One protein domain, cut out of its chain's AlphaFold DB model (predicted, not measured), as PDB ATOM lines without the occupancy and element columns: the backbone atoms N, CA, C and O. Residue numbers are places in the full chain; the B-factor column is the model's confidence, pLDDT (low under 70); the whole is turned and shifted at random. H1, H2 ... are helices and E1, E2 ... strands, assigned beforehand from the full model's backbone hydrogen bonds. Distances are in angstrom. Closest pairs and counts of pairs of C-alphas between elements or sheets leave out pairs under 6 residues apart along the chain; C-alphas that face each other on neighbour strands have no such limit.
ATOM      1  N   HIS A   5     -29.950  23.634  25.273       97.25
ATOM      2  CA  HIS A   5     -29.838  22.360  24.573       97.25
ATOM      3  C   HIS A   5     -28.669  22.414  23.591       97.25
ATOM      4  O   HIS A   5     -28.439  23.439  22.950       97.25
ATOM      5  N   LYS A   6     -27.910  21.321  23.484       96.12
ATOM      6  CA  LYS A   6     -26.806  21.206  22.529       96.12
ATOM      7  C   LYS A   6     -27.270  20.409  21.316       96.12
ATOM      8  O   LYS A   6     -27.556  19.224  21.440       96.12
ATOM      9  N   THR A   7     -27.287  21.063  20.165       95.69
ATOM     10  CA  THR A   7     -27.725  20.478  18.894       95.69
ATOM     11  C   THR A   7     -26.678  19.522  18.302       95.69
ATOM     12  O   THR A   7     -25.490  19.568  18.647       95.69
ATOM     13  N   LYS A   8     -27.082  18.703  17.324       94.56
ATOM     14  CA  LYS A   8     -26.209  17.839  16.505       94.56
ATOM     15  C   LYS A   8     -25.104  18.609  15.774       94.56
ATOM     16  O   LYS A   8     -24.037  18.040  15.550       94.56
ATOM     17  N   SER A   9     -25.323  19.878  15.410       93.00
ATOM     18  CA  SER A   9     -24.303  20.740  14.787       93.00
ATOM     19  C   SER A   9     -23.310  21.338  15.791       93.00
ATOM     20  O   SER A   9     -22.409  22.064  15.386       93.00
ATOM     21  N   ASN A  10     -23.418  20.983  17.078       92.44
ATOM     22  CA  ASN A  10     -22.687  21.555  18.214       92.44
ATOM     23  C   ASN A  10     -23.037  23.008  18.563       92.44
ATOM     24  O   ASN A  10     -22.401  23.565  19.459       92.44
ATOM     25  N   ASP A  11     -24.061  23.597  17.948       96.38
ATOM     26  CA  ASP A  11     -24.603  24.873  18.413       96.38
ATOM     27  C   ASP A  11     -25.408  24.665  19.699       96.38
ATOM     28  O   ASP A  11     -25.998  23.601  19.921       96.38
ATOM     29  N   LEU A  12     -25.457  25.690  20.544       97.88
ATOM     30  CA  LEU A  12     -26.312  25.715  21.725       97.88
ATOM     31  C   LEU A  12     -27.574  26.511  21.409       97.88
ATOM     32  O   LEU A  12     -27.515  27.569  20.786       97.88
ATOM     33  N   VAL A  13     -28.718  26.036  21.879       97.94
ATOM     34  CA  VAL A  13     -30.001  26.713  21.705       97.94
ATOM     35  C   VAL A  13     -30.705  26.888  23.038       97.94
ATOM     36  O   VAL A  13     -30.551  26.079  23.951       97.94
ATOM     37  N   PHE A  14     -31.480  27.960  23.164       98.62
ATOM     38  CA  PHE A  14     -32.334  28.183  24.326       98.62
ATOM     39  C   PHE A  14     -33.623  28.900  23.940       98.62
ATOM     40  O   PHE A  14     -33.682  29.613  22.934       98.62
ATOM     41  N   HIS A  15     -34.662  28.743  24.758       98.62
ATOM     42  CA  HIS A  15     -35.903  29.485  24.579       98.62
ATOM     43  C   HIS A  15     -35.785  30.874  25.212       98.62
ATOM     44  O   HIS A  15     -35.655  31.010  26.429       98.62
ATOM     45  N   CYS A  16     -35.855  31.922  24.393       98.50
ATOM     46  CA  CYS A  16     -35.880  33.297  24.866       98.50
ATOM     47  C   CYS A  16     -37.324  33.706  25.222       98.50
ATOM     48  O   CYS A  16     -38.129  33.894  24.307       98.50
ATOM     49  N   PRO A  17     -37.669  33.943  26.505       98.31
ATOM     50  CA  PRO A  17     -39.017  34.357  26.905       98.31
ATOM     51  C   PRO A  17     -39.364  35.791  26.464       98.31
ATOM     52  O   PRO A  17     -40.535  36.154  26.410       98.31
ATOM     53  N   GLY A  18     -38.363  36.622  26.144       97.75
ATOM     54  CA  GLY A  18     -38.575  37.982  25.634       97.75
ATOM     55  C   GLY A  18     -39.089  37.985  24.198       97.75
ATOM     56  O   GLY A  18     -40.029  38.712  23.878       97.75
ATOM     57  N   CYS A  19     -38.499  37.139  23.355       98.00
ATOM     58  CA  CYS A  19     -38.889  36.970  21.955       98.00
ATOM     59  C   CYS A  19     -39.971  35.903  21.760       98.00
ATOM     60  O   CYS A  19     -40.603  35.885  20.709       98.00
ATOM     61  N   ASN A  20     -40.167  35.022  22.747       97.25
ATOM     62  CA  ASN A  20     -40.934  33.784  22.621       97.25
ATOM     63  C   ASN A  20     -40.464  32.938  21.418       97.25
ATOM     64  O   ASN A  20     -41.262  32.467  20.611       97.25
ATOM     65  N   ALA A  21     -39.144  32.805  21.271       96.75
ATOM     66  CA  ALA A  21     -38.492  32.161  20.133       96.75
ATOM     67  C   ALA A  21     -37.185  31.477  20.561       96.75
ATOM     68  O   ALA A  21     -36.631  31.788  21.619       96.75
ATOM     69  N   ILE A  22     -36.685  30.557  19.731       97.56
ATOM     70  CA  ILE A  22     -35.391  29.904  19.954       97.56
ATOM     71  C   ILE A  22     -34.259  30.822  19.511       97.56
ATOM     72  O   ILE A  22     -34.268  31.350  18.399       97.56
ATOM     73  N   HIS A  23     -33.285  31.014  20.394       98.06
ATOM     74  CA  HIS A  23     -32.048  31.728  20.110       98.06
ATOM     75  C   HIS A  23     -30.889  30.739  20.035       98.06
ATOM     76  O   HIS A  23     -30.876  29.745  20.761       98.06
ATOM     77  N   VAL A  24     -29.919  31.041  19.175       97.69
ATOM     78  CA  VAL A  24     -28.742  30.206  18.924       97.69
ATOM     79  C   VAL A  24     -27.502  30.897  19.477       97.69
ATOM     80  O   VAL A  24     -27.307  32.095  19.264       97.69
ATOM     81  N   ILE A  25     -26.666  30.127  20.164       98.25
ATOM     82  CA  ILE A  25     -25.307  30.472  20.557       98.25
ATOM     83  C   ILE A  25     -24.377  29.527  19.795       98.25
ATOM     84  O   ILE A  25     -24.327  28.329  20.075       98.25
ATOM     85  N   ASP A  26     -23.664  30.075  18.819       96.75
ATOM     86  CA  ASP A  26     -22.682  29.331  18.032       96.75
ATOM     87  C   ASP A  26     -21.262  29.502  18.601       96.75
ATOM     88  O   ASP A  26     -21.042  30.079  19.672       96.75
ATOM     89  N   SER A  27     -20.274  29.016  17.853       96.50
ATOM     90  CA  SER A  27     -18.856  29.017  18.220       96.50
ATOM     91  C   SER A  27     -18.227  30.397  18.455       96.50
ATOM     92  O   SER A  27     -17.093  30.468  18.928       96.50
ATOM     93  N   ARG A  28     -18.923  31.504  18.156       97.06
ATOM     94  CA  ARG A  28     -18.422  32.865  18.413       97.06
ATOM     95  C   ARG A  28     -18.456  33.252  19.892       97.06
ATOM     96  O   ARG A  28     -17.771  34.203  20.271       97.06
ATOM     97  N   TRP A  29     -19.233  32.555  20.721       98.38
ATOM     98  CA  TRP A  29     -19.321  32.827  22.155       98.38
ATOM     99  C   TRP A  29     -18.449  31.869  22.959       98.38
ATOM    100  O   TRP A  29     -18.430  30.661  22.735       98.38
ATOM    101  N   SER A  30     -17.781  32.406  23.975       98.44
ATOM    102  CA  SER A  30     -17.290  31.584  25.077       98.44
ATOM    103  C   SER A  30     -18.478  31.091  25.893       98.44
ATOM    104  O   SER A  30     -19.379  31.873  26.193       98.44
ATOM    105  N   PHE A  31     -18.452  29.822  26.284       98.44
ATOM    106  CA  PHE A  31     -19.481  29.172  27.087       98.44
ATOM    107  C   PHE A  31     -18.822  28.447  28.261       98.44
ATOM    108  O   PHE A  31     -17.766  27.844  28.101       98.44
ATOM    109  N   ASN A  32     -19.438  28.497  29.440       98.25
ATOM    110  CA  ASN A  32     -18.928  27.848  30.653       98.25
ATOM    111  C   ASN A  32     -19.203  26.332  30.731       98.25
ATOM    112  O   ASN A  32     -19.076  25.761  31.810       98.25
ATOM    113  N   GLU A  33     -19.637  25.707  29.634       97.56
ATOM    114  CA  GLU A  33     -19.955  24.273  29.527       97.56
ATOM    115  C   GLU A  33     -21.111  23.785  30.420       97.56
ATOM    116  O   GLU A  33     -21.390  22.589  30.483       97.56
ATOM    117  N   ASN A  34     -21.840  24.695  31.073       97.94
ATOM    118  CA  ASN A  34     -22.927  24.348  31.979       97.94
ATOM    119  C   ASN A  34     -24.291  24.663  31.355       97.94
ATOM    120  O   ASN A  34     -24.685  25.819  31.255       97.94
ATOM    121  N   VAL A  35     -25.039  23.635  30.959       97.75
ATOM    122  CA  VAL A  35     -26.359  23.803  30.326       97.75
ATOM    123  C   VAL A  35     -27.497  24.073  31.317       97.75
ATOM    124  O   VAL A  35     -28.534  24.609  30.923       97.75
ATOM    125  N   ASP A  36     -27.317  23.760  32.603       97.81
ATOM    126  CA  ASP A  36     -28.281  24.062  33.672       97.81
ATOM    127  C   ASP A  36     -28.100  25.484  34.233       97.81
ATOM    128  O   ASP A  36     -29.061  26.104  34.681       97.81
ATOM    129  N   MET A  37     -26.875  26.018  34.212       98.06
ATOM    130  CA  MET A  37     -26.517  27.383  34.630       98.06
ATOM    131  C   MET A  37     -25.618  28.059  33.580       98.06
ATOM    132  O   MET A  37     -24.457  28.397  33.863       98.06
ATOM    133  N   PRO A  38     -26.132  28.262  32.353       98.31
ATOM    134  CA  PRO A  38     -25.343  28.776  31.247       98.31
ATOM    135  C   PRO A  38     -24.857  30.191  31.516       98.31
ATOM    136  O   PRO A  38     -25.596  31.060  31.990       98.31
ATOM    137  N   THR A  39     -23.594  30.409  31.172       98.69
ATOM    138  CA  THR A  39     -22.975  31.725  31.061       98.69
ATOM    139  C   THR A  39     -22.279  31.803  29.718       98.69
ATOM    140  O   THR A  39     -21.488  30.918  29.390       98.69
ATOM    141  N   ILE A  40     -22.554  32.870  28.965       98.69
ATOM    142  CA  ILE A  40     -21.875  33.139  27.696       98.69
ATOM    143  C   ILE A  40     -21.152  34.485  27.740       98.69
ATOM    144  O   ILE A  40     -21.532  35.389  28.491       98.69
ATOM    145  N   SER A  41     -20.131  34.634  26.901       98.31
ATOM    146  CA  SER A  41     -19.465  35.912  26.653       98.31
ATOM    147  C   SER A  41     -19.086  36.028  25.176       98.31
ATOM    148  O   SER A  41     -18.558  35.055  24.633       98.31
ATOM    149  N   PRO A  42     -19.318  37.177  24.510       98.38
ATOM    150  CA  PRO A  42     -19.860  38.448  25.021       98.38
ATOM    151  C   PRO A  42     -21.406  38.444  25.115       98.38
ATOM    152  O   PRO A  42     -22.011  37.394  25.326       98.38
ATOM    153  N   SER A  43     -22.069  39.605  25.001       98.44
ATOM    154  CA  SER A  43     -23.535  39.675  24.899       98.44
ATOM    155  C   SER A  43     -24.057  38.994  23.627       98.44
ATOM    156  O   SER A  43     -23.348  38.852  22.630       98.44
ATOM    157  N   LEU A  44     -25.321  38.578  23.661       98.62
ATOM    158  CA  LEU A  44     -26.070  38.089  22.511       98.62
ATOM    159  C   LEU A  44     -26.926  39.222  21.942       98.62
ATOM    160  O   LEU A  44     -27.773  39.762  22.656       98.62
ATOM    161  N   LEU A  45     -26.755  39.528  20.656       98.50
ATOM    162  CA  LEU A  45     -27.596  40.460  19.904       98.50
ATOM    163  C   LEU A  45     -28.302  39.721  18.762       98.50
ATOM    164  O   LEU A  45     -27.657  39.261  17.823       98.50
ATOM    165  N   VAL A  46     -29.629  39.656  18.826       98.31
ATOM    166  CA  VAL A  46     -30.506  39.091  17.793       98.31
ATOM    167  C   VAL A  46     -31.325  40.218  17.171       98.31
ATOM    168  O   VAL A  46     -31.906  41.040  17.885       98.31
ATOM    169  N   ARG A  47     -31.355  40.272  15.833       97.75
ATOM    170  CA  ARG A  47     -32.090  41.283  15.062       97.75
ATOM    171  C   ARG A  47     -32.972  40.635  13.997       97.75
ATOM    172  O   ARG A  47     -32.494  39.830  13.203       97.75
ATOM    173  N   TRP A  48     -34.224  41.074  13.947       95.12
ATOM    174  CA  TRP A  48     -35.150  40.917  12.819       95.12
ATOM    175  C   TRP A  48     -35.563  42.323  12.335       95.12
ATOM    176  O   TRP A  48     -35.249  43.286  13.040       95.12
ATOM    177  N   PRO A  49     -36.233  42.490  11.173       94.94
ATOM    178  CA  PRO A  49     -36.498  43.810  10.584       94.94
ATOM    179  C   PRO A  49     -37.018  44.877  11.566       94.94
ATOM    180  O   PRO A  49     -36.459  45.966  11.610       94.94
ATOM    181  N   ASP A  50     -37.976  44.522  12.429       93.62
ATOM    182  CA  ASP A  50     -38.573  45.429  13.427       93.62
ATOM    183  C   ASP A  50     -38.387  44.937  14.874       93.62
ATOM    184  O   ASP A  50     -39.167  45.256  15.777       93.62
ATOM    185  N   HIS A  51     -37.368  44.107  15.122       97.12
ATOM    186  CA  HIS A  51     -37.171  43.497  16.432       97.12
ATOM    187  C   HIS A  51     -35.705  43.435  16.843       97.12
ATOM    188  O   HIS A  51     -34.854  42.960  16.093       97.12
ATOM    189  N   VAL A  52     -35.426  43.857  18.074       98.50
ATOM    190  CA  VAL A  52     -34.106  43.746  18.694       98.50
ATOM    191  C   VAL A  52     -34.252  43.002  20.011       98.50
ATOM    192  O   VAL A  52     -35.068  43.372  20.857       98.50
ATOM    193  N   CYS A  53     -33.422  41.983  20.196       98.75
ATOM    194  CA  CYS A  53     -33.178  41.364  21.486       98.75
ATOM    195  C   CYS A  53     -31.682  41.384  21.766       98.75
ATOM    196  O   CYS A  53     -30.902  40.724  21.083       98.75
ATOM    197  N   HIS A  54     -31.287  42.131  22.784       98.81
ATOM    198  CA  HIS A  54     -29.909  42.259  23.218       98.81
ATOM    199  C   HIS A  54     -29.817  41.854  24.686       98.81
ATOM    200  O   HIS A  54     -30.553  42.363  25.530       98.81
ATOM    201  N   SER A  55     -28.957  40.890  25.000       98.88
ATOM    202  CA  SER A  55     -28.929  40.300  26.335       98.88
ATOM    203  C   SER A  55     -27.551  39.819  26.766       98.88
ATOM    204  O   SER A  55     -26.730  39.420  25.942       98.88
ATOM    205  N   PHE A  56     -27.316  39.817  28.077       98.88
ATOM    206  CA  PHE A  56     -26.281  38.995  28.702       98.88
ATOM    207  C   PHE A  56     -26.917  37.729  29.269       98.88
ATOM    208  O   PHE A  56     -28.012  37.791  29.828       98.88
ATOM    209  N   ILE A  57     -26.210  36.603  29.171       98.75
ATOM    210  CA  ILE A  57     -26.613  35.346  29.806       98.75
ATOM    211  C   ILE A  57     -25.558  34.963  30.837       98.75
ATOM    212  O   ILE A  57     -24.385  34.797  30.494       98.75
ATOM    213  N   ARG A  58     -25.974  34.871  32.103       98.56
ATOM    214  CA  ARG A  58     -25.108  34.560  33.246       98.56
ATOM    215  C   ARG A  58     -25.873  33.712  34.245       98.56
ATOM    216  O   ARG A  58     -27.000  34.057  34.591       98.56
ATOM    217  N   GLU A  59     -25.245  32.636  34.703       98.31
ATOM    218  CA  GLU A  59     -25.760  31.767  35.768       98.31
ATOM    219  C   GLU A  59     -27.226  31.341  35.546       98.31
ATOM    220  O   GLU A  59     -28.043  31.345  36.461       98.31
ATOM    221  N   GLY A  60     -27.593  31.017  34.300       98.25
ATOM    222  CA  GLY A  60     -28.952  30.571  33.968       98.25
ATOM    223  C   GLY A  60     -30.025  31.664  33.912       98.25
ATOM    224  O   GLY A  60     -31.215  31.342  33.812       98.25
ATOM    225  N   LYS A  61     -29.625  32.939  33.928       98.75
ATOM    226  CA  LYS A  61     -30.501  34.108  33.786       98.75
ATOM    227  C   LYS A  61     -30.186  34.899  32.523       98.75
ATOM    228  O   LYS A  61     -29.038  34.962  32.084       98.75
ATOM    229  N   ILE A  62     -31.209  35.556  31.984       98.81
ATOM    230  CA  ILE A  62     -31.113  36.494  30.865       98.81
ATOM    231  C   ILE A  62     -31.294  37.898  31.416       98.81
ATOM    232  O   ILE A  62     -32.357  38.212  31.943       98.81
ATOM    233  N   GLN A  63     -30.284  38.746  31.265       98.88
ATOM    234  CA  GLN A  63     -30.396  40.183  31.487       98.88
ATOM    235  C   GLN A  63     -30.650  40.861  30.140       98.88
ATOM    236  O   GLN A  63     -29.727  40.994  29.334       98.88
ATOM    237  N   PHE A  64     -31.884  41.297  29.895       98.88
ATOM    238  CA  PHE A  64     -32.240  42.045  28.690       98.88
ATOM    239  C   PHE A  64     -31.808  43.505  28.804       98.88
ATOM    240  O   PHE A  64     -32.076  44.173  29.804       98.88
ATOM    241  N   LEU A  65     -31.168  44.021  27.759       98.75
ATOM    242  CA  LEU A  65     -30.670  45.390  27.717       98.75
ATOM    243  C   LEU A  65     -31.755  46.382  27.279       98.75
ATOM    244  O   LEU A  65     -32.843  46.013  26.831       98.75
ATOM    245  N   SER A  66     -31.491  47.672  27.493       98.44
ATOM    246  CA  SER A  66     -32.463  48.754  27.285       98.44
ATOM    247  C   SER A  66     -32.777  49.043  25.816       98.44
ATOM    248  O   SER A  66     -33.699  49.809  25.541       98.44
ATOM    249  N   ASP A  67     -32.016  48.467  24.890       98.31
ATOM    250  CA  ASP A  67     -32.188  48.561  23.440       98.31
ATOM    251  C   ASP A  67     -33.028  47.415  22.850       98.31
ATOM    252  O   ASP A  67     -33.272  47.403  21.643       98.31
ATOM    253  N   CYS A  68     -33.534  46.483  23.670       98.62
ATOM    254  CA  CYS A  68     -34.540  45.519  23.222       98.62
ATOM    255  C   CYS A  68     -35.846  46.208  22.796       98.62
ATOM    256  O   CYS A  68     -36.255  47.213  23.379       98.62
ATOM    257  N   THR A  69     -36.579  45.619  21.850       98.31
ATOM    258  CA  THR A  69     -37.921  46.096  21.459       98.31
ATOM    259  C   THR A  69     -39.062  45.302  22.103       98.31
ATOM    260  O   THR A  69     -40.207  45.750  22.088       98.31
ATOM    261  N   HIS A  70     -38.779  44.143  22.707       98.06
ATOM    262  CA  HIS A  70     -39.775  43.319  23.396       98.06
ATOM    263  C   HIS A  70     -40.079  43.794  24.830       98.06
ATOM    264  O   HIS A  70     -39.319  44.533  25.454       98.06
ATOM    265  N   LYS A  71     -41.182  43.299  25.407       98.19
ATOM    266  CA  LYS A  71     -41.714  43.742  26.714       98.19
ATOM    267  C   LYS A  71     -40.777  43.510  27.907       98.19
ATOM    268  O   LYS A  71     -40.852  44.248  28.882       98.19
ATOM    269  N   LEU A  72     -39.889  42.516  27.826       98.56
ATOM    270  CA  LEU A  72     -38.914  42.218  28.889       98.56
ATOM    271  C   LEU A  72     -37.655  43.110  28.878       98.56
ATOM    272  O   LEU A  72     -36.725  42.859  29.634       98.56
ATOM    273  N   LYS A  73     -37.602  44.146  28.032       98.62
ATOM    274  CA  LYS A  73     -36.508  45.127  27.980       98.62
ATOM    275  C   LYS A  73     -36.138  45.657  29.370       98.62
ATOM    276  O   LYS A  73     -37.010  46.111  30.108       98.62
ATOM    277  N   GLY A  74     -34.846  45.642  29.697       98.56
ATOM    278  CA  GLY A  74     -34.321  46.118  30.982       98.56
ATOM    279  C   GLY A  74     -34.579  45.194  32.176       98.56
ATOM    280  O   GLY A  74     -34.254  45.571  33.299       98.56
ATOM    281  N   GLN A  75     -35.164  44.011  31.966       98.81
ATOM    282  CA  GLN A  75     -35.437  43.044  33.027       98.81
ATOM    283  C   GLN A  75     -34.415  41.909  33.016       98.81
ATOM    284  O   GLN A  75     -33.884  41.536  31.968       98.81
ATOM    285  N   THR A  76     -34.200  41.321  34.190       98.81
ATOM    286  CA  THR A  76     -33.477  40.057  34.333       98.81
ATOM    287  C   THR A  76     -34.468  38.965  34.690       98.81
ATOM    288  O   THR A  76     -35.202  39.101  35.668       98.81
ATOM    289  N   VAL A  77     -34.489  37.886  33.914       98.69
ATOM    290  CA  VAL A  77     -35.405  36.756  34.115       98.69
ATOM    291  C   VAL A  77     -34.652  35.433  34.103       98.69
ATOM    292  O   VAL A  77     -33.562  35.327  33.541       98.69
ATOM    293  N   GLU A  78     -35.246  34.409  34.706       98.44
ATOM    294  CA  GLU A  78     -34.774  33.032  34.569       98.44
ATOM    295  C   GLU A  78     -34.918  32.563  33.117       98.44
ATOM    296  O   GLU A  78     -35.961  32.782  32.495       98.44
ATOM    297  N   ILE A  79     -33.898  31.884  32.577       98.50
ATOM    298  CA  ILE A  79     -34.084  31.114  31.340       98.50
ATOM    299  C   ILE A  79     -35.023  29.951  31.680       98.50
ATOM    300  O   ILE A  79     -34.764  29.247  32.666       98.50
ATOM    301  N   PRO A  80     -36.103  29.744  30.916       98.00
ATOM    302  CA  PRO A  80     -36.959  28.584  31.094       98.00
ATOM    303  C   PRO A  80     -36.201  27.275  30.877       98.00
ATOM    304  O   PRO A  80     -35.200  27.234  30.164       98.00
ATOM    305  N   ASP A  81     -36.708  26.197  31.465       97.75
ATOM    306  CA  ASP A  81     -36.202  24.866  31.159       97.75
ATOM    307  C   ASP A  81     -36.497  24.498  29.698       97.75
ATOM    308  O   ASP A  81     -37.649  24.569  29.263       97.75
ATOM    309  N   PHE A  82     -35.465  24.134  28.937       97.75
ATOM    310  CA  PHE A  82     -35.597  23.903  27.503       97.75
ATOM    311  C   PHE A  82     -36.386  22.631  27.215       97.75
ATOM    312  O   PHE A  82     -37.353  22.671  26.458       97.75
ATOM    313  N   GLU A  83     -36.009  21.527  27.857       92.06
ATOM    314  CA  GLU A  83     -36.598  20.203  27.629       92.06
ATOM    315  C   GLU A  83     -38.069  20.149  28.070       92.06
ATOM    316  O   GLU A  83     -38.903  19.536  27.409       92.06
ATOM    317  N   THR A  84     -38.428  20.853  29.149       95.50
ATOM    318  CA  THR A  84     -39.826  20.984  29.586       95.50
ATOM    319  C   THR A  84     -40.662  21.781  28.585       95.50
ATOM    320  O   THR A  84     -41.824  21.443  28.364       95.50
ATOM    321  N   LEU A  85     -40.110  22.842  27.982       96.69
ATOM    322  CA  LEU A  85     -40.838  23.653  26.999       96.69
ATOM    323  C   LEU A  85     -40.902  23.009  25.610       96.69
ATOM    324  O   LEU A  85     -41.881  23.219  24.894       96.69
ATOM    325  N   HIS A  86     -39.885  22.235  25.233       96.12
ATOM    326  CA  HIS A  86     -39.751  21.619  23.911       96.12
ATOM    327  C   HIS A  86     -39.541  20.100  24.016       96.12
ATOM    328  O   HIS A  86     -38.543  19.587  23.518       96.12
TER     329      HIS A  86
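AT A GLANCE: This is residues 5 to 86 of the 91 residues of the protein "Ammonia monooxygenase" of Porphyromonadaceae bacterium (UniProt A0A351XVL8). A twisted four-strand sheet, E3 to E6, and a separate two-strand hairpin, E1 and E2, lie partly face to face with few contacts between them. A long loop, residues 26 to 43, runs along one side of the body, and the one-turn helix H1 sits near E1, away from the sheet. The printed part has 82 residues, with six named strands and then one named helix in the order E1 E2 E3 E4 E5 E6 H1; the larger sheet has the order E3 E4 E5 E6, and both sheets are antiparallel. The class is mostly strand, although under half of the residues, 34 of 82, are in named elements. The whole is compact, with a radius of gyration of the C-alphas of 11.9 A, and rounded, spanning 30 by 25 by 21 A.

IN THESE COORDINATES: E1, residues 12 to 16, begins with C-alpha 12 at (-26.312, 25.715, 21.725) and is 12.6 A long. E2, residues 21 to 25, is 13.3 A long, and E3, residues 44 to 48, 13.6 A. E4, residues 51 to 58, is the longest strand at 22.5 A, from C-alpha 51 at (-37.171, 43.497, 16.432). E5 is residues 61 to 64, 9.6 A, and E6 is residues 76 to 78, 7.1 A. H1, residues 82 to 85, is 5.3 A long and ends with C-alpha 85 at (-40.838, 23.653, 26.999).

HOW THE PARTS SIT: E3 to E6 form a meander, each strand the antiparallel neighbour of the one before. The strands' lines turn by 85 degrees from edge to edge, and the sheet is twisted, with C-alphas up to 4.1 A off its best plane. In the hairpin E3 and E4, N 46 and O 53 are within hydrogen-bond range at 2.8 A. E4 is staggered: residues 51 to 55 pair with E3 and residues 55 to 58 with E5, where N 56 and O 63 are 3.0 A apart. In the hairpin E5 and E6, N 62 and O 77 are 2.8 A apart. The hairpin E1 and E2 is antiparallel at 147 degrees, with N 14 and O 23 at 3.1 A. The closest C-alphas of E2 and E3 are those of His 23 and Val 46, 7.9 A apart. E1 and E5 are only just apart, at 8.3 A. H1 is not on the larger sheet; the C-alphas of Phe 14 and Phe 82, the closest of E1 and H1, are 6.2 A apart. H1 is too short for an O i to N i+4 pair; its 1 pair of O i and N i+3 is within range.

THE WHOLE: The C-alphas farthest apart, those of Lys 8 and Ser 66, are 33.3 A apart. The printed part has no cut. The links E2 to E3, 18 residues, and E5 to E6, 11 residues, are long. The mean pLDDT of the printed part is 97.7, and no printed residue is under 70.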